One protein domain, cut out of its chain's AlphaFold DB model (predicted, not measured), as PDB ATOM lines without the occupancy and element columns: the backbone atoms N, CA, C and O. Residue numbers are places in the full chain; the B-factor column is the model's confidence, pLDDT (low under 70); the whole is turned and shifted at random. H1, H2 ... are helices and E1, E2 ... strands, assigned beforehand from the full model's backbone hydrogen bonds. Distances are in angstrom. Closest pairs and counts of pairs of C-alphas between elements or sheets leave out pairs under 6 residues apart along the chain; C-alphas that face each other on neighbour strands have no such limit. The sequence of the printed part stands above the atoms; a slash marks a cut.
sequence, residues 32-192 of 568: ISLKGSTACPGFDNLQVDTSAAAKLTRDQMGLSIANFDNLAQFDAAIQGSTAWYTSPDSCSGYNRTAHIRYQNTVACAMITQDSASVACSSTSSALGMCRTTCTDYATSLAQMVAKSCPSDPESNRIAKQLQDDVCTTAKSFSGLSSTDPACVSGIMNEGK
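What this domain is: This is residues 32 to 192 of the 568 residues of the protein "SH3 domain-containing protein" of Linnemannia elongata AG-77 (UniProt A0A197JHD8). A long helical hairpin, H5 and H6, reaches out from a loop-rich body in which H3 is the core and H2 and H7 pack on it; residues 133 to 137 of H5 touch H3. Beside one end of H3 lie E1 and H4. The printed part has 161 residues with seven named helices and one named strand, in the order E1, H1 to H7; it is mostly helix, though 69 residues are in named elements, under half. It is compact, with a radius of gyration of the C-alphas of 14.9 A and spans of 46 by 32 by 29 A.

Where its parts are: Find C-alpha 47 at (32.522, 4.772, -42.469), where E1, residues 47 to 49, begins. Then come H1, residues 52 to 55, H2, 71 to 79, 12.2 A, H3, 103 to 112, 14.2 A, and H4, 115 to 120. H5, 131 to 148, runs 25.5 A, H6, 153 to 166, 18.4 A, and H7, 186 to 190, ends at C-alpha 190 (31.161, 4.678, -23.222).

How they stand to each other: Start at the hub, H3. It touches H2 at a steep tilt of 47 degrees, opposite ways, closest at C-alphas 104 and 78, 5.9 A. It touches H7, with C-alphas 105 and 186 5.6 A apart at the closest. Residues 133 to 137 alone of H5 touch H3, closest at C-alphas 137 and 103, 6.5 A. H5 and H6 form a hairpin at 11 degrees, closest at C-alphas 142 and 159, 5.1 A. H1 is close to H3 but not clearly touching, 6.1 A between C-alphas 52 and 111. E1 pairs with no named strand; its closest C-alpha pair with H4 is 48 and 117, 4.3 A. Every O i to N i+4 pair is within hydrogen-bond range in H2, H3, H4, H5 and H7, and 9 of 10 in H6; H1 is too short for one.

The domain as a whole: C-alphas 122 and 151 are the two farthest apart, 46.3 A. The printed part has no cut; the links H1 to H2, H2 to H3 and H6 to H7 are long. Look for pLDDT under 70 at 26 residues, among them 57 to 62 and 83 to 89; the mean of the printed part is 83.4.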
ATOM      1  N   ILE A  32      27.879   4.822 -44.543       93.75
ATOM      2  CA  ILE A  32      27.440   5.808 -43.558       93.75
ATOM      3  C   ILE A  32      28.676   6.321 -42.835       93.75
ATOM      4  O   ILE A  32      29.413   5.547 -42.230       93.75
ATOM      5  N   SER A  33      28.888   7.636 -42.871       94.12
ATOM      6  CA  SER A  33      29.930   8.278 -42.070       94.12
ATOM      7  C   SER A  33      29.571   8.249 -40.588       94.12
ATOM      8  O   SER A  33      28.454   8.612 -40.220       94.12
ATOM      9  N   LEU A  34      30.538   7.867 -39.748       94.94
ATOM     10  CA  LEU A  34      30.419   7.873 -38.286       94.94
ATOM     11  C   LEU A  34      30.702   9.241 -37.661       94.94
ATOM     12  O   LEU A  34      30.690   9.384 -36.437       94.94
ATOM     13  N   LYS A  35      30.937  10.270 -38.476       95.50
ATOM     14  CA  LYS A  35      31.215  11.615 -37.988       95.50
ATOM     15  C   LYS A  35      30.033  12.141 -37.173       95.50
ATOM     16  O   LYS A  35      28.947  12.355 -37.708       95.50
ATOM     17  N   GLY A  36      30.267  12.386 -35.884       95.69
ATOM     18  CA  GLY A  36      29.227  12.810 -34.942       95.69
ATOM     19  C   GLY A  36      28.375  11.670 -34.374       95.69
ATOM     20  O   GLY A  36      27.340  11.953 -33.774       95.69
ATOM     21  N   SER A  37      28.789  10.409 -34.547       96.75
ATOM     22  CA  SER A  37      28.172   9.254 -33.888       96.75
ATOM     23  C   SER A  37      28.178   9.440 -32.373       96.75
ATOM     24  O   SER A  37      29.202   9.755 -31.764       96.75
ATOM     25  N   THR A  38      27.021   9.221 -31.759       96.25
ATOM     26  CA  THR A  38      26.865   9.245 -30.302       96.25
ATOM     27  C   THR A  38      27.221   7.912 -29.653       96.25
ATOM     28  O   THR A  38      27.532   7.894 -28.465       96.25
ATOM     29  N   ALA A  39      27.193   6.813 -30.415       95.44
ATOM     30  CA  ALA A  39      27.540   5.477 -29.935       95.44
ATOM     31  C   ALA A  39      29.014   5.104 -30.176       95.44
ATOM     32  O   ALA A  39      29.592   4.375 -29.375       95.44
ATOM     33  N   CYS A  40      29.623   5.615 -31.251       96.06
ATOM     34  CA  CYS A  40      30.991   5.313 -31.681       96.06
ATOM     35  C   CYS A  40      31.855   6.576 -31.921       96.06
ATOM     36  O   CYS A  40      32.516   6.661 -32.959       96.06
ATOM     37  N   PRO A  41      31.882   7.576 -31.019       95.25
ATOM     38  CA  PRO A  41      32.645   8.815 -31.227       95.25
ATOM     39  C   PRO A  41      34.158   8.602 -31.409       95.25
ATOM     40  O   PRO A  41      34.798   9.393 -32.089       95.25
ATOM     41  N   GLY A  42      34.744   7.531 -30.863       93.00
ATOM     42  CA  GLY A  42      36.155   7.184 -31.080       93.00
ATOM     43  C   GLY A  42      36.471   6.669 -32.491       93.00
ATOM     44  O   GLY A  42      37.638   6.556 -32.853       93.00
ATOM     45  N   PHE A  43      35.445   6.373 -33.294       93.31
ATOM     46  CA  PHE A  43      35.552   5.917 -34.682       93.31
ATOM     47  C   PHE A  43      34.980   6.948 -35.674       93.31
ATOM     48  O   PHE A  43      34.654   6.601 -36.809       93.31
ATOM     49  N   ASP A  44      34.848   8.214 -35.270       92.31
ATOM     50  CA  ASP A  44      34.197   9.289 -36.035       92.31
ATOM     51  C   ASP A  44      34.780   9.535 -37.439       92.31
ATOM     52  O   ASP A  44      34.082  10.008 -38.340       92.31
ATOM     53  N   ASN A  45      36.047   9.181 -37.640       89.62
ATOM     54  CA  ASN A  45      36.763   9.309 -38.907       89.62
ATOM     55  C   ASN A  45      36.470   8.171 -39.900       89.62
ATOM     56  O   ASN A  45      36.996   8.187 -41.013       89.62
ATOM     57  N   LEU A  46      35.671   7.173 -39.511       91.88
ATOM     58  CA  LEU A  46      35.397   5.982 -40.313       91.88
ATOM     59  C   LEU A  46      34.011   6.006 -40.952       91.88
ATOM     60  O   LEU A  46      33.145   6.837 -40.651       91.88
ATOM     61  N   GLN A  47      33.810   5.055 -41.861       93.50
ATOM     62  CA  GLN A  47      32.522   4.772 -42.469       93.50
ATOM     63  C   GLN A  47      32.164   3.300 -42.290       93.50
ATOM     64  O   GLN A  47      33.042   2.439 -42.250       93.50
ATOM     65  N   VAL A  48      30.868   3.024 -42.204       93.12
ATOM     66  CA  VAL A  48      30.326   1.669 -42.080       93.12
ATOM     67  C   VAL A  48      29.395   1.372 -43.237       93.12
ATOM     68  O   VAL A  48      28.645   2.245 -43.679       93.12
ATOM     69  N   ASP A  49      29.432   0.139 -43.719       93.25
ATOM     70  CA  ASP A  49      28.464  -0.334 -44.696       93.25
ATOM     71  C   ASP A  49      27.193  -0.846 -44.002       93.25
ATOM     72  O   ASP A  49      27.259  -1.551 -42.993       93.25
ATOM     73  N   THR A  50      26.018  -0.531 -44.550       92.19
ATOM     74  CA  THR A  50      24.730  -0.967 -43.977       92.19
ATOM     75  C   THR A  50      24.534  -2.482 -43.974       92.19
ATOM     76  O   THR A  50      23.791  -2.998 -43.138       92.19
ATOM     77  N   SER A  51      25.208  -3.227 -44.857       88.25
ATOM     78  CA  SER A  51      25.135  -4.694 -44.873       88.25
ATOM     79  C   SER A  51      25.990  -5.359 -43.791       88.25
ATOM     80  O   SER A  51      25.771  -6.534 -43.484       88.25
ATOM     81  N   ALA A  52      26.920  -4.625 -43.166       87.62
ATOM     82  CA  ALA A  52      27.814  -5.170 -42.145       87.62
ATOM     83  C   ALA A  52      27.051  -5.667 -40.901       87.62
ATOM     84  O   ALA A  52      27.454  -6.660 -40.296       87.62
ATOM     85  N   ALA A  53      25.906  -5.056 -40.565       84.31
ATOM     86  CA  ALA A  53      25.072  -5.459 -39.426       84.31
ATOM     87  C   ALA A  53      24.666  -6.942 -39.479       84.31
ATOM     88  O   ALA A  53      24.721  -7.644 -38.469       84.31
ATOM     89  N   ALA A  54      24.310  -7.440 -40.668       78.06
ATOM     90  CA  ALA A  54      23.866  -8.818 -40.854       78.06
ATOM     91  C   ALA A  54      24.994  -9.838 -40.624       78.06
ATOM     92  O   ALA A  54      24.735 -10.950 -40.165       78.06
ATOM     93  N   LYS A  55      26.247  -9.457 -40.905       74.94
ATOM     94  CA  LYS A  55      27.423 -10.337 -40.789       74.94
ATOM     95  C   LYS A  55      27.945 -10.469 -39.363       74.94
ATOM     96  O   LYS A  55      28.604 -11.449 -39.045       74.94
ATOM     97  N   LEU A  56      27.641  -9.499 -38.503       71.56
ATOM     98  CA  LEU A  56      28.049  -9.532 -37.097       71.56
ATOM     99  C   LEU A  56      27.209 -10.493 -36.256       71.56
ATOM    100  O   LEU A  56      27.558 -10.783 -35.114       71.56
ATOM    101  N   THR A  57      26.130 -11.023 -36.835       59.53
ATOM    102  CA  THR A  57      25.276 -11.991 -36.163       59.53
ATOM    103  C   THR A  57      25.963 -13.359 -36.041       59.53
ATOM    104  O   THR A  57      26.460 -13.929 -37.005       59.53
ATOM    105  N   ARG A  58      25.955 -13.887 -34.810       53.53
ATOM    106  CA  ARG A  58      26.234 -15.274 -34.380       53.53
ATOM    107  C   ARG A  58      27.644 -15.860 -34.583       53.53
ATOM    108  O   ARG A  58      28.056 -16.615 -33.709       53.53
ATOM    109  N   ASP A  59      28.395 -15.507 -35.622       51.25
ATOM    110  CA  ASP A  59      29.525 -16.354 -36.050       51.25
ATOM    111  C   ASP A  59      30.918 -15.931 -35.524       51.25
ATOM    112  O   ASP A  59      31.867 -16.697 -35.670       51.25
ATOM    113  N   GLN A  60      31.071 -14.771 -34.864       54.00
ATOM    114  CA  GLN A  60      32.374 -14.347 -34.302       54.00
ATOM    115  C   GLN A  60      32.370 -14.054 -32.796       54.00
ATOM    116  O   GLN A  60      33.260 -14.521 -32.093       54.00
ATOM    117  N   MET A  61      31.393 -13.302 -32.272       57.97
ATOM    118  CA  MET A  61      31.354 -12.937 -30.837       57.97
ATOM    119  C   MET A  61      29.932 -12.878 -30.246       57.97
ATOM    120  O   MET A  61      29.732 -12.414 -29.128       57.97
ATOM    121  N   GLY A  62      28.925 -13.367 -30.981       66.12
ATOM    122  CA  GLY A  62      27.547 -13.487 -30.488       66.12
ATOM    123  C   GLY A  62      26.806 -12.162 -30.257       66.12
ATOM    124  O   GLY A  62      25.779 -12.177 -29.583       66.12
ATOM    125  N   LEU A  63      27.301 -11.043 -30.796       77.25
ATOM    126  CA  LEU A  63      26.619  -9.746 -30.788       77.25
ATOM    127  C   LEU A  63      25.500  -9.724 -31.835       77.25
ATOM    128  O   LEU A  63      25.662 -10.223 -32.945       77.25
ATOM    129  N   SER A  64      24.356  -9.133 -31.491       80.31
ATOM    130  CA  SER A  64      23.287  -8.871 -32.459       80.31
ATOM    131  C   SER A  64      23.080  -7.374 -32.579       80.31
ATOM    132  O   SER A  64      22.800  -6.709 -31.583       80.31
ATOM    133  N   ILE A  65      23.183  -6.862 -33.802       86.38
ATOM    134  CA  ILE A  65      23.000  -5.448 -34.130       86.38
ATOM    135  C   ILE A  65      21.821  -5.351 -35.098       86.38
ATOM    136  O   ILE A  65      21.712  -6.137 -36.038       86.38
ATOM    137  N   ALA A  66      20.904  -4.421 -34.838       89.62
ATOM    138  CA  ALA A  66      19.771  -4.180 -35.724       89.62
ATOM    139  C   ALA A  66      20.222  -3.557 -37.058       89.62
ATOM    140  O   ALA A  66      21.261  -2.906 -37.138       89.62
ATOM    141  N   ASN A  67      19.413  -3.717 -38.106       90.88
ATOM    142  CA  ASN A  67      19.666  -3.051 -39.385       90.88
ATOM    143  C   ASN A  67      19.576  -1.522 -39.239       90.88
ATOM    144  O   ASN A  67      18.772  -1.007 -38.459       90.88
ATOM    145  N   PHE A  68      20.354  -0.802 -40.047       92.56
ATOM    146  CA  PHE A  68      20.387   0.657 -40.071       92.56
ATOM    147  C   PHE A  68      20.621   1.178 -41.494       92.56
ATOM    148  O   PHE A  68      21.319   0.543 -42.276       92.56
ATOM    149  N   ASP A  69      20.080   2.359 -41.809       93.06
ATOM    150  CA  ASP A  69      20.213   3.024 -43.120       93.06
ATOM    151  C   ASP A  69      20.769   4.462 -43.025       93.06
ATOM    152  O   ASP A  69      20.997   5.143 -44.041       93.06
ATOM    153  N   ASN A  70      20.947   4.960 -41.798       94.56
ATOM    154  CA  ASN A  70      21.489   6.280 -41.477       94.56
ATOM    155  C   ASN A  70      22.189   6.281 -40.104       94.56
ATOM    156  O   ASN A  70      22.048   5.337 -39.332       94.56
ATOM    157  N   LEU A  71      22.912   7.364 -39.797       95.50
ATOM    158  CA  LEU A  71      23.716   7.494 -38.575       95.50
ATOM    159  C   LEU A  71      22.896   7.369 -37.279       95.50
ATOM    160  O   LEU A  71      23.336   6.717 -36.341       95.50
ATOM    161  N   ALA A  72      21.690   7.939 -37.225       96.75
ATOM    162  CA  ALA A  72      20.855   7.863 -36.024       96.75
ATOM    163  C   ALA A  72      20.357   6.431 -35.763       96.75
ATOM    164  O   ALA A  72      20.317   5.978 -34.621       96.75
ATOM    165  N   GLN A  73      20.005   5.701 -36.825       96.00
ATOM    166  CA  GLN A  73      19.657   4.282 -36.723       96.00
ATOM    167  C   GLN A  73      20.869   3.422 -36.369       96.00
ATOM    168  O   GLN A  73      20.721   2.483 -35.597       96.00
ATOM    169  N   PHE A  74      22.049   3.749 -36.898       95.38
ATOM    170  CA  PHE A  74      23.297   3.090 -36.525       95.38
ATOM    171  C   PHE A  74      23.575   3.255 -35.024       95.38
ATOM    172  O   PHE A  74      23.772   2.261 -34.330       95.38
ATOM    173  N   ASP A  75      23.499   4.482 -34.502       96.44
ATOM    174  CA  ASP A  75      23.700   4.755 -33.075       96.44
ATOM    175  C   ASP A  75      22.707   3.972 -32.204       96.44
ATOM    176  O   ASP A  75      23.101   3.341 -31.223       96.44
ATOM    177  N   ALA A  76      21.427   3.962 -32.590       94.94
ATOM    178  CA  ALA A  76      20.400   3.191 -31.897       94.94
ATOM    179  C   ALA A  76      20.654   1.674 -31.973       94.94
ATOM    180  O   ALA A  76      20.403   0.963 -31.001       94.94
ATOM    181  N   ALA A  77      21.165   1.173 -33.101       93.19
ATOM    182  CA  ALA A  77      21.477  -0.240 -33.291       93.19
ATOM    183  C   ALA A  77      22.683  -0.692 -32.455       93.19
ATOM    184  O   ALA A  77      22.657  -1.797 -31.917       93.19
ATOM    185  N   ILE A  78      23.710   0.154 -32.310       93.19
ATOM    186  CA  ILE A  78      24.860  -0.113 -31.438       93.19
ATOM    187  C   ILE A  78      24.427  -0.090 -29.970       93.19
ATOM    188  O   ILE A  78      24.652  -1.068 -29.260       93.19
ATOM    189  N   GLN A  79      23.733   0.965 -29.531       90.94
ATOM    190  CA  GLN A  79      23.255   1.093 -28.144       90.94
ATOM    191  C   GLN A  79      22.252  -0.003 -27.757       90.94
ATOM    192  O   GLN A  79      22.199  -0.422 -26.605       90.94
ATOM    193  N   GLY A  80      21.443  -0.452 -28.717       88.06
ATOM    194  CA  GLY A  80      20.492  -1.548 -28.557       88.06
ATOM    195  C   GLY A  80      21.075  -2.927 -28.857       88.06
ATOM    196  O   GLY A  80      20.306  -3.888 -28.938       88.06
ATOM    197  N   SER A  81      22.391  -3.038 -29.069       85.81
ATOM    198  CA  SER A  81      23.015  -4.323 -29.368       85.81
ATOM    199  C   SER A  81      22.798  -5.291 -28.207       85.81
ATOM    200  O   SER A  81      22.934  -4.936 -27.034       85.81
ATOM    201  N   THR A  82      22.416  -6.529 -28.514       75.06
ATOM    202  CA  THR A  82      22.278  -7.541 -27.464       75.06
ATOM    203  C   THR A  82      23.622  -8.182 -27.194       75.06
ATOM    204  O   THR A  82      24.380  -8.471 -28.125       75.06
ATOM    205  N   ALA A  83      23.860  -8.468 -25.920       65.19
ATOM    206  CA  ALA A  83      25.007  -9.234 -25.481       65.19
ATOM    207  C   ALA A  83      25.019 -10.659 -26.074       65.19
ATOM    208  O   ALA A  83      24.033 -11.142 -26.639       65.19
ATOM    209  N   TRP A  84      26.171 -11.310 -25.900       69.06
ATOM    210  CA  TRP A  84      26.548 -12.650 -26.354       69.06
ATOM    211  C   TRP A  84      25.396 -13.673 -26.424       69.06
ATOM    212  O   TRP A  84      24.745 -13.957 -25.425       69.06
ATOM    213  N   TYR A  85      25.163 -14.283 -27.588       64.38
ATOM    214  CA  TYR A  85      24.155 -15.336 -27.731       64.38
ATOM    215  C   TYR A  85      24.491 -16.573 -26.883       64.38
ATOM    216  O   TYR A  85      25.390 -17.336 -27.221       64.38
ATOM    217  N   THR A  86      23.686 -16.822 -25.848       65.75
ATOM    218  CA  THR A  86      23.697 -18.078 -25.083       65.75
ATOM    219  C   THR A  86      22.525 -18.961 -25.501       65.75
ATOM    220  O   THR A  86      21.524 -18.479 -26.053       65.75
ATOM    221  N   SER A  87      22.606 -20.254 -25.188       63.59
ATOM    222  CA  SER A  87      21.427 -21.117 -25.171       63.59
ATOM    223  C   SER A  87      20.494 -20.665 -24.022       63.59
ATOM    224  O   SER A  87      20.949 -20.578 -22.878       63.59
ATOM    225  N   PRO A  88      19.213 -20.320 -24.283       63.31
ATOM    226  CA  PRO A  88      18.290 -19.867 -23.235       63.31
ATOM    227  C   PRO A  88      18.030 -20.925 -22.155       63.31
ATOM    228  O   PRO A  88      17.772 -20.578 -21.006       63.31
ATOM    229  N   ASP A  89      18.112 -22.203 -22.525       65.94
ATOM    230  CA  ASP A  89      17.712 -23.325 -21.672       65.94
ATOM    231  C   ASP A  89      18.778 -23.682 -20.623       65.94
ATOM    232  O   ASP A  89      18.456 -24.270 -19.590       65.94
ATOM    233  N   SER A  90      20.042 -23.307 -20.855       70.69
ATOM    234  CA  SER A  90      21.172 -23.598 -19.960       70.69
ATOM    235  C   SER A  90      21.587 -22.427 -19.063       70.69
ATOM    236  O   SER A  90      22.422 -22.599 -18.173       70.69
ATOM    237  N   CYS A  91      20.983 -21.249 -19.247       79.56
ATOM    238  CA  CYS A  91      21.403 -20.016 -18.592       79.56
ATOM    239  C   CYS A  91      20.282 -19.366 -17.765       79.56
ATOM    240  O   CYS A  91      19.557 -18.482 -18.231       79.56
ATOM    241  N   SER A  92      20.139 -19.779 -16.504       77.56
ATOM    242  CA  SER A  92      19.140 -19.207 -15.597       77.56
ATOM    243  C   SER A  92      19.440 -17.735 -15.282       77.56
ATOM    244  O   SER A  92      20.456 -17.418 -14.666       77.56
ATOM    245  N   GLY A  93      18.532 -16.830 -15.651       71.50
ATOM    246  CA  GLY A  93      18.667 -15.399 -15.352       71.50
ATOM    247  C   GLY A  93      19.574 -14.630 -16.314       71.50
ATOM    248  O   GLY A  93      19.843 -13.452 -16.071       71.50
ATOM    249  N   TYR A  94      20.016 -15.256 -17.409       74.25
ATOM    250  CA  TYR A  94      20.695 -14.537 -18.476       74.25
ATOM    251  C   TYR A  94      19.731 -13.554 -19.146       74.25
ATOM    252  O   TYR A  94      18.676 -13.927 -19.663       74.25
ATOM    253  N   ASN A  95      20.107 -12.279 -19.126       73.69
ATOM    254  CA  ASN A  95      19.355 -11.217 -19.763       73.69
ATOM    255  C   ASN A  95      20.133 -10.710 -20.981       73.69
ATOM    256  O   ASN A  95      21.180 -10.088 -20.830       73.69
ATOM    257  N   ARG A  96      19.579 -10.917 -22.183       69.75
ATOM    258  CA  ARG A  96      20.147 -10.429 -23.458       69.75
ATOM    259  C   ARG A  96      20.284  -8.908 -23.522       69.75
ATOM    260  O   ARG A  96      21.025  -8.405 -24.361       69.75
ATOM    261  N   THR A  97      19.569  -8.187 -22.659       71.38
ATOM    262  CA  THR A  97      19.647  -6.728 -22.537       71.38
ATOM    263  C   THR A  97      20.633  -6.270 -21.461       71.38
ATOM    264  O   THR A  97      20.755  -5.069 -21.242       71.38
ATOM    265  N   ALA A  98      21.284  -7.186 -20.734       75.19
ATOM    266  CA  ALA A  98      22.330  -6.811 -19.792       75.19
ATOM    267  C   ALA A  98      23.553  -6.338 -20.580       75.19
ATOM    268  O   ALA A  98      24.119  -7.089 -21.373       75.19
ATOM    269  N   HIS A  99      23.942  -5.086 -20.362       82.44
ATOM    270  CA  HIS A  99      25.049  -4.466 -21.073       82.44
ATOM    271  C   HIS A  99      26.375  -4.967 -20.492       82.44
ATOM    272  O   HIS A  99      26.638  -4.817 -19.296       82.44
ATOM    273  N   ILE A 100      27.213  -5.577 -21.328       88.12
ATOM    274  CA  ILE A 100      28.573  -5.968 -20.936       88.12
ATOM    275  C   ILE A 100      29.463  -4.725 -20.984       88.12
ATOM    276  O   ILE A 100      29.263  -3.850 -21.831       88.12
ATOM    277  N   ARG A 101      30.447  -4.641 -20.080       92.12
ATOM    278  CA  ARG A 101      31.371  -3.507 -20.030       92.12
ATOM    279  C   ARG A 101      32.051  -3.285 -21.387       92.12
ATOM    280  O   ARG A 101      32.700  -4.185 -21.895       92.12
ATOM    281  N   TYR A 102      31.926  -2.083 -21.937       93.56
ATOM    282  CA  TYR A 102      32.501  -1.653 -23.220       93.56
ATOM    283  C   TYR A 102      31.966  -2.370 -24.470       93.56
ATOM    284  O   TYR A 102      32.625  -2.429 -25.513       93.56
ATOM    285  N   GLN A 103      30.758  -2.929 -24.378       91.25
ATOM    286  CA  GLN A 103      30.125  -3.648 -25.479       91.25
ATOM    287  C   GLN A 103      29.945  -2.784 -26.732       91.25
ATOM    288  O   GLN A 103      30.145  -3.293 -27.837       91.25
ATOM    289  N   ASN A 104      29.615  -1.494 -26.593       92.50
ATOM    290  CA  ASN A 104      29.426  -0.643 -27.770       92.50
ATOM    291  C   ASN A 104      30.755  -0.434 -28.483       92.50
ATOM    292  O   ASN A 104      30.809  -0.562 -29.698       92.50
ATOM    293  N   THR A 105      31.846  -0.217 -27.749       94.12
ATOM    294  CA  THR A 105      33.183  -0.080 -28.336       94.12
ATOM    295  C   THR A 105      33.594  -1.325 -29.108       94.12
ATOM    296  O   THR A 105      34.121  -1.201 -30.212       94.12
ATOM    297  N   VAL A 106      33.304  -2.514 -28.572       90.88
ATOM    298  CA  VAL A 106      33.537  -3.785 -29.270       90.88
ATOM    299  C   VAL A 106      32.697  -3.866 -30.546       90.88
ATOM    300  O   VAL A 106      33.237  -4.160 -31.611       90.88
ATOM    301  N   ALA A 107      31.402  -3.543 -30.476       91.19
ATOM    302  CA  ALA A 107      30.517  -3.533 -31.640       91.19
ATOM    303  C   ALA A 107      30.983  -2.535 -32.718       91.19
ATOM    304  O   ALA A 107      31.035  -2.881 -33.898       91.19
ATOM    305  N   CYS A 108      31.392  -1.326 -32.318       93.75
ATOM    306  CA  CYS A 108      31.964  -0.313 -33.201       93.75
ATOM    307  C   CYS A 108      33.249  -0.826 -33.873       93.75
ATOM    308  O   CYS A 108      33.402  -0.701 -35.088       93.75
ATOM    309  N   ALA A 109      34.159  -1.440 -33.109       91.50
ATOM    310  CA  ALA A 109      35.405  -1.993 -33.637       91.50
ATOM    311  C   ALA A 109      35.153  -3.125 -34.641       91.50
ATOM    312  O   ALA A 109      35.836  -3.217 -35.653       91.50
ATOM    313  N   MET A 110      34.157  -3.976 -34.395       88.31
ATOM    314  CA  MET A 110      33.808  -5.052 -35.322       88.31
ATOM    315  C   MET A 110      33.207  -4.525 -36.613       88.31
ATOM    316  O   MET A 110      33.625  -4.915 -37.699       88.31
ATOM    317  N   ILE A 111      32.213  -3.641 -36.504       90.00
ATOM    318  CA  ILE A 111      31.453  -3.205 -37.673       90.00
ATOM    319  C   ILE A 111      32.273  -2.313 -38.591       90.00
ATOM    320  O   ILE A 111      32.105  -2.380 -39.805       90.00
ATOM    321  N   THR A 112      33.185  -1.516 -38.033       90.69
ATOM    322  CA  THR A 112      34.107  -0.678 -38.811       90.69
ATOM    323  C   THR A 112      35.177  -1.492 -39.528       90.69
ATOM    324  O   THR A 112      35.652  -1.063 -40.575       90.69
ATOM    325  N   GLN A 113      35.506  -2.678 -39.011       87.75
ATOM    326  CA  GLN A 113      36.505  -3.575 -39.590       87.75
ATOM    327  C   GLN A 113      35.903  -4.691 -40.452       87.75
ATOM    328  O   GLN A 113      36.648  -5.503 -41.001       87.75
ATOM    329  N   ASP A 114      34.576  -4.733 -40.631       87.56
ATOM    330  CA  ASP A 114      33.989  -5.580 -41.670       87.56
ATOM    331  C   ASP A 114      34.556  -5.182 -43.034       87.56
ATOM    332  O   ASP A 114      34.637  -4.006 -43.376       87.56
ATOM    333  N   SER A 115      34.875  -6.180 -43.849       86.06
ATOM    334  CA  SER A 115      35.363  -6.009 -45.220       86.06
ATOM    335  C   SER A 115      34.573  -4.989 -46.061       86.06
ATOM    336  O   SER A 115      35.183  -4.225 -46.811       86.06
ATOM    337  N   ALA A 116      33.238  -4.928 -45.935       88.25
ATOM    338  CA  ALA A 116      32.428  -3.953 -46.667       88.25
ATOM    339  C   ALA A 116      32.566  -2.536 -46.084       88.25
ATOM    340  O   ALA A 116      32.666  -1.571 -46.838       88.25
ATOM    341  N   SER A 117      32.651  -2.403 -44.759       90.50
ATOM    342  CA  SER A 117      32.913  -1.125 -44.081       90.50
ATOM    343  C   SER A 117      34.327  -0.598 -44.334       90.50
ATOM    344  O   SER A 117      34.519   0.598 -44.554       90.50
ATOM    345  N   VAL A 118      35.324  -1.485 -44.396       87.88
ATOM    346  CA  VAL A 118      36.690  -1.126 -44.796       87.88
ATOM    347  C   VAL A 118      36.690  -0.593 -46.227       87.88
ATOM    348  O   VAL A 118      37.316   0.429 -46.487       87.88
ATOM    349  N   ALA A 119      35.916  -1.193 -47.140       88.94
ATOM    350  CA  ALA A 119      35.760  -0.683 -48.504       88.94
ATOM    351  C   ALA A 119      35.054   0.689 -48.574       88.94
ATOM    352  O   ALA A 119      35.269   1.440 -49.526       88.94
ATOM    353  N   CYS A 120      34.251   1.047 -47.565       89.06
ATOM    354  CA  CYS A 120      33.666   2.383 -47.431       89.06
ATOM    355  C   CYS A 120      34.676   3.454 -47.000       89.06
ATOM    356  O   CYS A 120      34.432   4.648 -47.190       89.06
ATOM    357  N   SER A 121      35.809   3.060 -46.421       80.69
ATOM    358  CA  SER A 121      36.844   3.977 -45.957       80.69
ATOM    359  C   SER A 121      37.994   3.995 -46.971       80.69
ATOM    360  O   SER A 121      38.714   3.022 -47.143       80.69
ATOM    361  N   SER A 122      38.180   5.118 -47.676       68.25
ATOM    362  CA  SER A 122      39.224   5.275 -48.711       68.25
ATOM    363  C   SER A 122      40.656   5.163 -48.174       68.25
ATOM    364  O   SER A 122      41.602   4.989 -48.938       68.25
ATOM    365  N   THR A 123      40.818   5.278 -46.860       60.22
ATOM    366  CA  THR A 123      42.013   4.883 -46.121       60.22
ATOM    367  C   THR A 123      41.710   3.572 -45.413       60.22
ATOM    368  O   THR A 123      40.714   3.482 -44.700       60.22
ATOM    369  N   SER A 124      42.580   2.577 -45.593       56.88
ATOM    370  CA  SER A 124      42.601   1.330 -44.827       56.88
ATOM    371  C   SER A 124      42.851   1.652 -43.353       56.88
ATOM    372  O   SER A 124      43.988   1.653 -42.877       56.88
ATOM    373  N   SER A 125      41.799   2.050 -42.650       58.47
ATOM    374  CA  SER A 125      41.900   2.527 -41.286       58.47
ATOM    375  C   SER A 125      42.094   1.338 -40.356       58.47
ATOM    376  O   SER A 125      41.136   0.750 -39.863       58.47
ATOM    377  N   ALA A 126      43.357   1.039 -40.055       63.59
ATOM    378  CA  ALA A 126      43.791   0.142 -38.979       63.59
ATOM    379  C   ALA A 126      43.419   0.667 -37.566       63.59
ATOM    380  O   ALA A 126      44.069   0.341 -36.572       63.59
ATOM    381  N   LEU A 127      42.396   1.525 -37.473       82.81
ATOM    382  CA  LEU A 127      41.873   2.080 -36.238       82.81
ATOM    383  C   LEU A 127      40.998   1.017 -35.565       82.81
ATOM    384  O   LEU A 127      39.813   0.876 -35.861       82.81
ATOM    385  N   GLY A 128      41.628   0.232 -34.695       87.88
ATOM    386  CA  GLY A 128      40.979  -0.760 -33.840       87.88
ATOM    387  C   GLY A 128      40.813  -0.269 -32.402       87.88
ATOM    388  O   GLY A 128      41.384   0.748 -31.998       87.88
ATOM    389  N   MET A 129      40.057  -1.017 -31.601       91.69
ATOM    390  CA  MET A 129      39.967  -0.780 -30.162       91.69
ATOM    391  C   MET A 129      41.250  -1.186 -29.436       91.69
ATOM    392  O   MET A 129      42.015  -2.037 -29.899       91.69
ATOM    393  N   CYS A 130      41.478  -0.584 -28.274       91.00
ATOM    394  CA  CYS A 130      42.618  -0.909 -27.433       91.00
ATOM    395  C   CYS A 130      42.499  -2.315 -26.836       91.00
ATOM    396  O   CYS A 130      41.421  -2.765 -26.442       91.00
ATOM    397  N   ARG A 131      43.649  -2.972 -26.668       88.44
ATOM    398  CA  ARG A 131      43.762  -4.260 -25.972       88.44
ATOM    399  C   ARG A 131      43.113  -4.265 -24.594       88.44
ATOM    400  O   ARG A 131      42.360  -5.178 -24.283       88.44
ATOM    401  N   THR A 132      43.367  -3.226 -23.804       88.69
ATOM    402  CA  THR A 132      42.781  -3.054 -22.468       88.69
ATOM    403  C   THR A 132      41.256  -3.055 -22.519       88.69
ATOM    404  O   THR A 132      40.617  -3.765 -21.754       88.69
ATOM    405  N   THR A 133      40.672  -2.361 -23.498       92.44
ATOM    406  CA  THR A 133      39.218  -2.327 -23.717       92.44
ATOM    407  C   THR A 133      38.655  -3.698 -24.084       92.44
ATOM    408  O   THR A 133      37.612  -4.087 -23.560       92.44
ATOM    409  N   CYS A 134      39.360  -4.461 -24.922       91.00
ATOM    410  CA  CYS A 134      38.984  -5.843 -25.219       91.00
ATOM    411  C   CYS A 134      39.015  -6.709 -23.952       91.00
ATOM    412  O   CYS A 134      38.042  -7.394 -23.647       91.00
ATOM    413  N   THR A 135      40.106  -6.653 -23.179       90.56
ATOM    414  CA  THR A 135      40.260  -7.430 -21.941       90.56
ATOM    415  C   THR A 135      39.197  -7.073 -20.898       90.56
ATOM    416  O   THR A 135      38.660  -7.966 -20.241       90.56
ATOM    417  N   ASP A 136      38.837  -5.797 -20.778       92.00
ATOM    418  CA  ASP A 136      37.768  -5.326 -19.895       92.00
ATOM    419  C   ASP A 136      36.401  -5.904 -20.283       92.00
ATOM    420  O   ASP A 136      35.661  -6.396 -19.423       92.00
ATOM    421  N   TYR A 137      36.089  -5.908 -21.583       91.62
ATOM    422  CA  TYR A 137      34.886  -6.546 -22.114       91.62
ATOM    423  C   TYR A 137      34.887  -8.057 -21.860       91.62
ATOM    424  O   TYR A 137      33.918  -8.601 -21.326       91.62
ATOM    425  N   ALA A 138      35.993  -8.736 -22.168       89.56
ATOM    426  CA  ALA A 138      36.139 -10.178 -21.997       89.56
ATOM    427  C   ALA A 138      36.008 -10.616 -20.530       89.56
ATOM    428  O   ALA A 138      35.395 -11.640 -20.220       89.56
ATOM    429  N   THR A 139      36.544  -9.815 -19.608       90.88
ATOM    430  CA  THR A 139      36.418 -10.038 -18.162       90.88
ATOM    431  C   THR A 139      34.968  -9.883 -17.713       90.88
ATOM    432  O   THR A 139      34.443 -10.742 -17.000       90.88
ATOM    433  N   SER A 140      34.291  -8.823 -18.163       89.81
ATOM    434  CA  SER A 140      32.884  -8.579 -17.835       89.81
ATOM    435  C   SER A 140      31.962  -9.668 -18.400       89.81
ATOM    436  O   SER A 140      31.065 -10.135 -17.691       89.81
ATOM    437  N   LEU A 141      32.223 -10.148 -19.623       86.88
ATOM    438  CA  LEU A 141      31.499 -11.272 -20.215       86.88
ATOM    439  C   LEU A 141      31.686 -12.552 -19.391       86.88
ATOM    440  O   LEU A 141      30.698 -13.202 -19.058       86.88
ATOM    441  N   ALA A 142      32.915 -12.903 -19.011       87.56
ATOM    442  CA  ALA A 142      33.157 -14.111 -18.220       87.56
ATOM    443  C   ALA A 142      32.493 -14.063 -16.840       87.56
ATOM    444  O   ALA A 142      31.959 -15.070 -16.387       87.56
ATOM    445  N   GLN A 143      32.455 -12.898 -16.186       87.69
ATOM    446  CA  GLN A 143      31.710 -12.728 -14.934       87.69
ATOM    447  C   GLN A 143      30.203 -12.937 -15.136       87.69
ATOM    448  O   GLN A 143      29.548 -13.589 -14.319       87.69
ATOM    449  N   MET A 144      29.648 -12.415 -16.234       83.94
ATOM    450  CA  MET A 144      28.242 -12.616 -16.583       83.94
ATOM    451  C   MET A 144      27.934 -14.090 -16.866       83.94
ATOM    452  O   MET A 144      26.926 -14.599 -16.365       83.94
ATOM    453  N   VAL A 145      28.804 -14.775 -17.615       84.50
ATOM    454  CA  VAL A 145      28.700 -16.206 -17.936       84.50
ATOM    455  C   VAL A 145      28.816 -17.057 -16.676       84.50
ATOM    456  O   VAL A 145      27.934 -17.870 -16.420       84.50
ATOM    457  N   ALA A 146      29.818 -16.823 -15.829       86.88
ATOM    458  CA  ALA A 146      29.991 -17.560 -14.579       86.88
ATOM    459  C   ALA A 146      28.776 -17.415 -13.648       86.88
ATOM    460  O   ALA A 146      28.412 -18.353 -12.942       86.88
ATOM    461  N   LYS A 147      28.121 -16.247 -13.659       86.50
ATOM    462  CA  LYS A 147      26.921 -15.986 -12.856       86.50
ATOM    463  C   LYS A 147      25.650 -16.594 -13.454       86.50
ATOM    464  O   LYS A 147      24.832 -17.129 -12.712       86.50
ATOM    465  N   SER A 148      25.451 -16.448 -14.762       85.88
ATOM    466  CA  SER A 148      24.156 -16.706 -15.417       85.88
ATOM    467  C   SER A 148      24.107 -18.044 -16.154       85.88
ATOM    468  O   SER A 148      23.025 -18.553 -16.415       85.88
ATOM    469  N   CYS A 149      25.271 -18.611 -16.474       86.25
ATOM    470  CA  CYS A 149      25.473 -19.839 -17.240       86.25
ATOM    471  C   CYS A 149      26.561 -20.743 -16.599       86.25
ATOM    472  O   CYS A 149      27.465 -21.207 -17.299       86.25
ATOM    473  N   PRO A 150      26.534 -21.010 -15.275       84.50
ATOM    474  CA  PRO A 150      27.640 -21.683 -14.581       84.50
ATOM    475  C   PRO A 150      27.900 -23.117 -15.065       84.50
ATOM    476  O   PRO A 150      29.005 -23.626 -14.918       84.50
ATOM    477  N   SER A 151      26.887 -23.780 -15.627       84.88
ATOM    478  CA  SER A 151      26.966 -25.176 -16.069       84.88
ATOM    479  C   SER A 151      26.931 -25.339 -17.587       84.88
ATOM    480  O   SER A 151      26.809 -26.466 -18.053       84.88
ATOM    481  N   ASP A 152      27.025 -24.248 -18.354       84.94
ATOM    482  CA  ASP A 152      27.019 -24.293 -19.817       84.94
ATOM    483  C   ASP A 152      28.460 -24.336 -20.362       84.94
ATOM    484  O   ASP A 152      29.165 -23.321 -20.306       84.94
ATOM    485  N   PRO A 153      28.949 -25.487 -20.866       83.75
ATOM    486  CA  PRO A 153      30.352 -25.626 -21.259       83.75
ATOM    487  C   PRO A 153      30.736 -24.714 -22.426       83.75
ATOM    488  O   PRO A 153      31.859 -24.219 -22.472       83.75
ATOM    489  N   GLU A 154      29.799 -24.458 -23.338       81.94
ATOM    490  CA  GLU A 154      30.038 -23.645 -24.530       81.94
ATOM    491  C   GLU A 154      30.191 -22.160 -24.180       81.94
ATOM    492  O   GLU A 154      31.156 -21.520 -24.601       81.94
ATOM    493  N   SER A 155      29.318 -21.631 -23.316       81.31
ATOM    494  CA  SER A 155      29.424 -20.269 -22.775       81.31
ATOM    495  C   SER A 155      30.779 -20.035 -22.122       81.31
ATOM    496  O   SER A 155      31.441 -19.026 -22.370       81.31
ATOM    497  N   ASN A 156      31.201 -20.983 -21.281       83.56
ATOM    498  CA  ASN A 156      32.464 -20.892 -20.558       83.56
ATOM    499  C   ASN A 156      33.663 -20.983 -21.509       83.56
ATOM    500  O   ASN A 156      34.618 -20.219 -21.359       83.56
ATOM    501  N   ARG A 157      33.605 -21.865 -22.515       84.94
ATOM    502  CA  ARG A 157      34.645 -21.985 -23.543       84.94
ATOM    503  C   ARG A 157      34.810 -20.686 -24.324       84.94
ATOM    504  O   ARG A 157      35.937 -20.223 -24.462       84.94
ATOM    505  N   ILE A 158      33.718 -20.081 -24.787       79.81
ATOM    506  CA  ILE A 158      33.764 -18.842 -25.573       79.81
ATOM    507  C   ILE A 158      34.278 -17.673 -24.730       79.81
ATOM    508  O   ILE A 158      35.151 -16.931 -25.178       79.81
ATOM    509  N   ALA A 159      33.791 -17.524 -23.493       83.25
ATOM    510  CA  ALA A 159      34.274 -16.481 -22.590       83.25
ATOM    511  C   ALA A 159      35.785 -16.606 -22.327       83.25
ATOM    512  O   ALA A 159      36.492 -15.597 -22.306       83.25
ATOM    513  N   LYS A 160      36.286 -17.839 -22.186       84.75
ATOM    514  CA  LYS A 160      37.715 -18.125 -22.015       84.75
ATOM    515  C   LYS A 160      38.519 -17.865 -23.293       84.75
ATOM    516  O   LYS A 160      39.539 -17.196 -23.228       84.75
ATOM    517  N   GLN A 161      38.042 -18.320 -24.450       83.62
ATOM    518  CA  GLN A 161      38.690 -18.089 -25.747       83.62
ATOM    519  C   GLN A 161      38.823 -16.590 -26.061       83.62
ATOM    520  O   GLN A 161      39.848 -16.130 -26.564       83.62
ATOM    521  N   LEU A 162      37.802 -15.799 -25.722       82.38
ATOM    522  CA  LEU A 162      37.855 -14.350 -25.879       82.38
ATOM    523  C   LEU A 162      38.966 -13.720 -25.021       82.38
ATOM    524  O   LEU A 162      39.678 -12.832 -25.496       82.38
ATOM    525  N   GLN A 163      39.128 -14.177 -23.775       83.38
ATOM    526  CA  GLN A 163      40.175 -13.689 -22.874       83.38
ATOM    527  C   GLN A 163      41.573 -14.120 -23.306       83.38
ATOM    528  O   GLN A 163      42.466 -13.276 -23.336       83.38
ATOM    529  N   ASP A 164      41.750 -15.399 -23.631       81.44
ATOM    530  CA  ASP A 164      43.071 -16.002 -23.798       81.44
ATOM    531  C   ASP A 164      43.649 -15.800 -25.197       81.44
ATOM    532  O   ASP A 164      44.865 -15.655 -25.317       81.44
ATOM    533  N   ASP A 165      42.798 -15.715 -26.228       78.88
ATOM    534  CA  ASP A 165      43.236 -15.721 -27.628       78.88
ATOM    535  C   ASP A 165      42.867 -14.427 -28.356       78.88
ATOM    536  O   ASP A 165      43.708 -13.795 -29.000       78.88
ATOM    537  N   VAL A 166      41.604 -14.001 -28.265       81.00
ATOM    538  CA  VAL A 166      41.102 -12.877 -29.073       81.00
ATOM    539  C   VAL A 166      41.636 -11.550 -28.552       81.00
ATOM    540  O   VAL A 166      42.177 -10.772 -29.329       81.00
ATOM    541  N   CYS A 167      41.540 -11.282 -27.248       84.94
ATOM    542  CA  CYS A 167      42.029 -10.023 -26.682       84.94
ATOM    543  C   CYS A 167      43.552  -9.978 -26.499       84.94
ATOM    544  O   CYS A 167      44.118  -8.907 -26.276       84.94
ATOM    545  N   THR A 168      44.246 -11.108 -26.617       79.25
ATOM    546  CA  THR A 168      45.710 -11.197 -26.498       79.25
ATOM    547  C   THR A 168      46.402 -11.206 -27.860       79.25
ATOM    548  O   THR A 168      47.548 -10.757 -27.979       79.25
ATOM    549  N   THR A 169      45.734 -11.652 -28.920       73.50
ATOM    550  CA  THR A 169      46.327 -11.714 -30.254       73.50
ATOM    551  C   THR A 169      45.523 -10.860 -31.227       73.50
ATOM    552  O   THR A 169      44.380 -11.144 -31.562       73.50
ATOM    553  N   ALA A 170      46.156  -9.814 -31.768       66.00
ATOM    554  CA  ALA A 170      45.562  -9.026 -32.856       66.00
ATOM    555  C   ALA A 170      45.410  -9.840 -34.160       66.00
ATOM    556  O   ALA A 170      44.832  -9.366 -35.129       66.00
ATOM    557  N   LYS A 171      45.927 -11.078 -34.181       64.25
ATOM    558  CA  LYS A 171      45.850 -12.004 -35.314       64.25
ATOM    559  C   LYS A 171      44.431 -12.528 -35.549       64.25
ATOM    560  O   LYS A 171      44.089 -12.816 -36.690       64.25
ATOM    561  N   SER A 172      43.620 -12.628 -34.496       66.19
ATOM    562  CA  SER A 172      42.295 -13.262 -34.559       66.19
ATOM    563  C   SER A 172      41.153 -12.264 -34.756       66.19
ATOM    564  O   SER A 172      40.048 -12.660 -35.118       66.19
ATOM    565  N   PHE A 173      41.399 -10.971 -34.527       76.44
ATOM    566  CA  PHE A 173      40.380  -9.933 -34.643       76.44
ATOM    567  C   PHE A 173      40.969  -8.629 -35.186       76.44
ATOM    568  O   PHE A 173      41.691  -7.924 -34.486       76.44
ATOM    569  N   SER A 174      40.605  -8.273 -36.422       78.38
ATOM    570  CA  SER A 174      41.072  -7.053 -37.101       78.38
ATOM    571  C   SER A 174      40.650  -5.754 -36.402       78.38
ATOM    572  O   SER A 174      41.270  -4.718 -36.616       78.38
ATOM    573  N   GLY A 175      39.628  -5.799 -35.542       82.81
ATOM    574  CA  GLY A 175      39.251  -4.675 -34.681       82.81
ATOM    575  C   GLY A 175      40.062  -4.538 -33.408       82.81
ATOM    576  O   GLY A 175      39.808  -3.597 -32.662       82.81
ATOM    577  N   LEU A 176      41.046  -5.403 -33.156       84.81
ATOM    578  CA  LEU A 176      41.997  -5.227 -32.069       84.81
ATOM    579  C   LEU A 176      43.250  -4.505 -32.565       84.81
ATOM    580  O   LEU A 176      43.988  -5.024 -33.399       84.81
ATOM    581  N   SER A 177      43.546  -3.345 -31.982       81.06
ATOM    582  CA  SER A 177      44.834  -2.681 -32.169       81.06
ATOM    583  C   SER A 177      45.747  -2.945 -30.970       81.06
ATOM    584  O   SER A 177      45.363  -2.758 -29.811       81.06
ATOM    585  N   SER A 178      46.973  -3.403 -31.243       62.97
ATOM    586  CA  SER A 178      48.012  -3.629 -30.229       62.97
ATOM    587  C   SER A 178      48.957  -2.440 -30.042       62.97
ATOM    588  O   SER A 178      49.834  -2.515 -29.184       62.97
ATOM    589  N   THR A 179      48.826  -1.379 -30.844       56.62
ATOM    590  CA  THR A 179      49.748  -0.236 -30.854       56.62
ATOM    591  C   THR A 179      49.117   1.008 -30.225       56.62
ATOM    592  O   THR A 179      48.310   1.714 -30.830       56.62
ATOM    593  N   ASP A 180      49.537   1.287 -28.995       55.56
ATOM    594  CA  ASP A 180      49.409   2.586 -28.322       55.56
ATOM    595  C   ASP A 180      50.291   3.609 -29.084       55.56
ATOM    596  O   ASP A 180      51.431   3.254 -29.416       55.56
ATOM    597  N   PRO A 181      49.824   4.825 -29.450       58.97
ATOM    598  CA  PRO A 181      48.651   5.541 -28.931       58.97
ATOM    599  C   PRO A 181      47.477   5.736 -29.899       58.97
ATOM    600  O   PRO A 181      46.640   6.606 -29.683       58.97
ATOM    601  N   ALA A 182      47.387   4.955 -30.976       75.94
ATOM    602  CA  ALA A 182      46.375   5.169 -32.016       75.94
ATOM    603  C   ALA A 182      45.103   4.311 -31.853       75.94
ATOM    604  O   ALA A 182      44.296   4.268 -32.774       75.94
ATOM    605  N   CYS A 183      44.927   3.593 -30.741       89.94
ATOM    606  CA  CYS A 183      43.775   2.713 -30.531       89.94
ATOM    607  C   CYS A 183      42.579   3.432 -29.891       89.94
ATOM    608  O   CYS A 183      42.721   4.437 -29.194       89.94
ATOM    609  N   VAL A 184      41.381   2.877 -30.093       92.00
ATOM    610  CA  VAL A 184      40.153   3.398 -29.489       92.00
ATOM    611  C   VAL A 184      39.924   2.788 -28.106       92.00
ATOM    612  O   VAL A 184      39.625   1.599 -27.994       92.00
ATOM    613  N   SER A 185      40.058   3.582 -27.043       92.31
ATOM    614  CA  SER A 185      39.726   3.143 -25.684       92.31
ATOM    615  C   SER A 185      38.212   3.111 -25.456       92.31
ATOM    616  O   SER A 185      37.464   3.916 -26.014       92.31
ATOM    617  N   GLY A 186      37.750   2.216 -24.583       93.38
ATOM    618  CA  GLY A 186      36.332   2.071 -24.240       93.38
ATOM    619  C   GLY A 186      35.710   3.338 -23.656       93.38
ATOM    620  O   GLY A 186      34.542   3.640 -23.891       93.38
ATOM    621  N   ILE A 187      36.512   4.143 -22.954       92.50
ATOM    622  CA  ILE A 187      36.075   5.414 -22.364       92.50
ATOM    623  C   ILE A 187      35.681   6.423 -23.450       92.50
ATOM    624  O   ILE A 187      34.767   7.215 -23.223       92.50
ATOM    625  N   MET A 188      36.302   6.382 -24.637       93.00
ATOM    626  CA  MET A 188      35.948   7.315 -25.711       93.00
ATOM    627  C   MET A 188      34.497   7.156 -26.156       93.00
ATOM    628  O   MET A 188      33.831   8.164 -26.376       93.00
ATOM    629  N   ASN A 189      33.982   5.927 -26.219       95.12
ATOM    630  CA  ASN A 189      32.603   5.674 -26.639       95.12
ATOM    631  C   ASN A 189      31.621   5.602 -25.464       95.12
ATOM    632  O   ASN A 189      30.473   6.017 -25.584       95.12
ATOM    633  N   GLU A 190      32.056   5.077 -24.317       95.19
ATOM    634  CA  GLU A 190      31.161   4.678 -23.222       95.19
ATOM    635  C   GLU A 190      31.568   5.263 -21.859       95.19
ATOM    636  O   GLU A 190      31.132   4.792 -20.805       95.19
ATOM    637  N   GLY A 191      32.384   6.322 -21.848       93.25
ATOM    638  CA  GLY A 191      32.947   6.910 -20.628       93.25
ATOM    639  C   GLY A 191      31.922   7.435 -19.620       93.25
ATOM    640  O   GLY A 191      32.222   7.497 -18.433       93.25
ATOM    641  N   LYS A 192      30.691   7.753 -20.049       92.19
ATOM    642  CA  LYS A 192      29.612   8.227 -19.158       92.19
ATOM    643  C   LYS A 192      29.118   7.171 -18.167       92.19
ATOM    644  O   LYS A 192      28.566   7.526 -17.132       92.19
TER     645      LYS A 192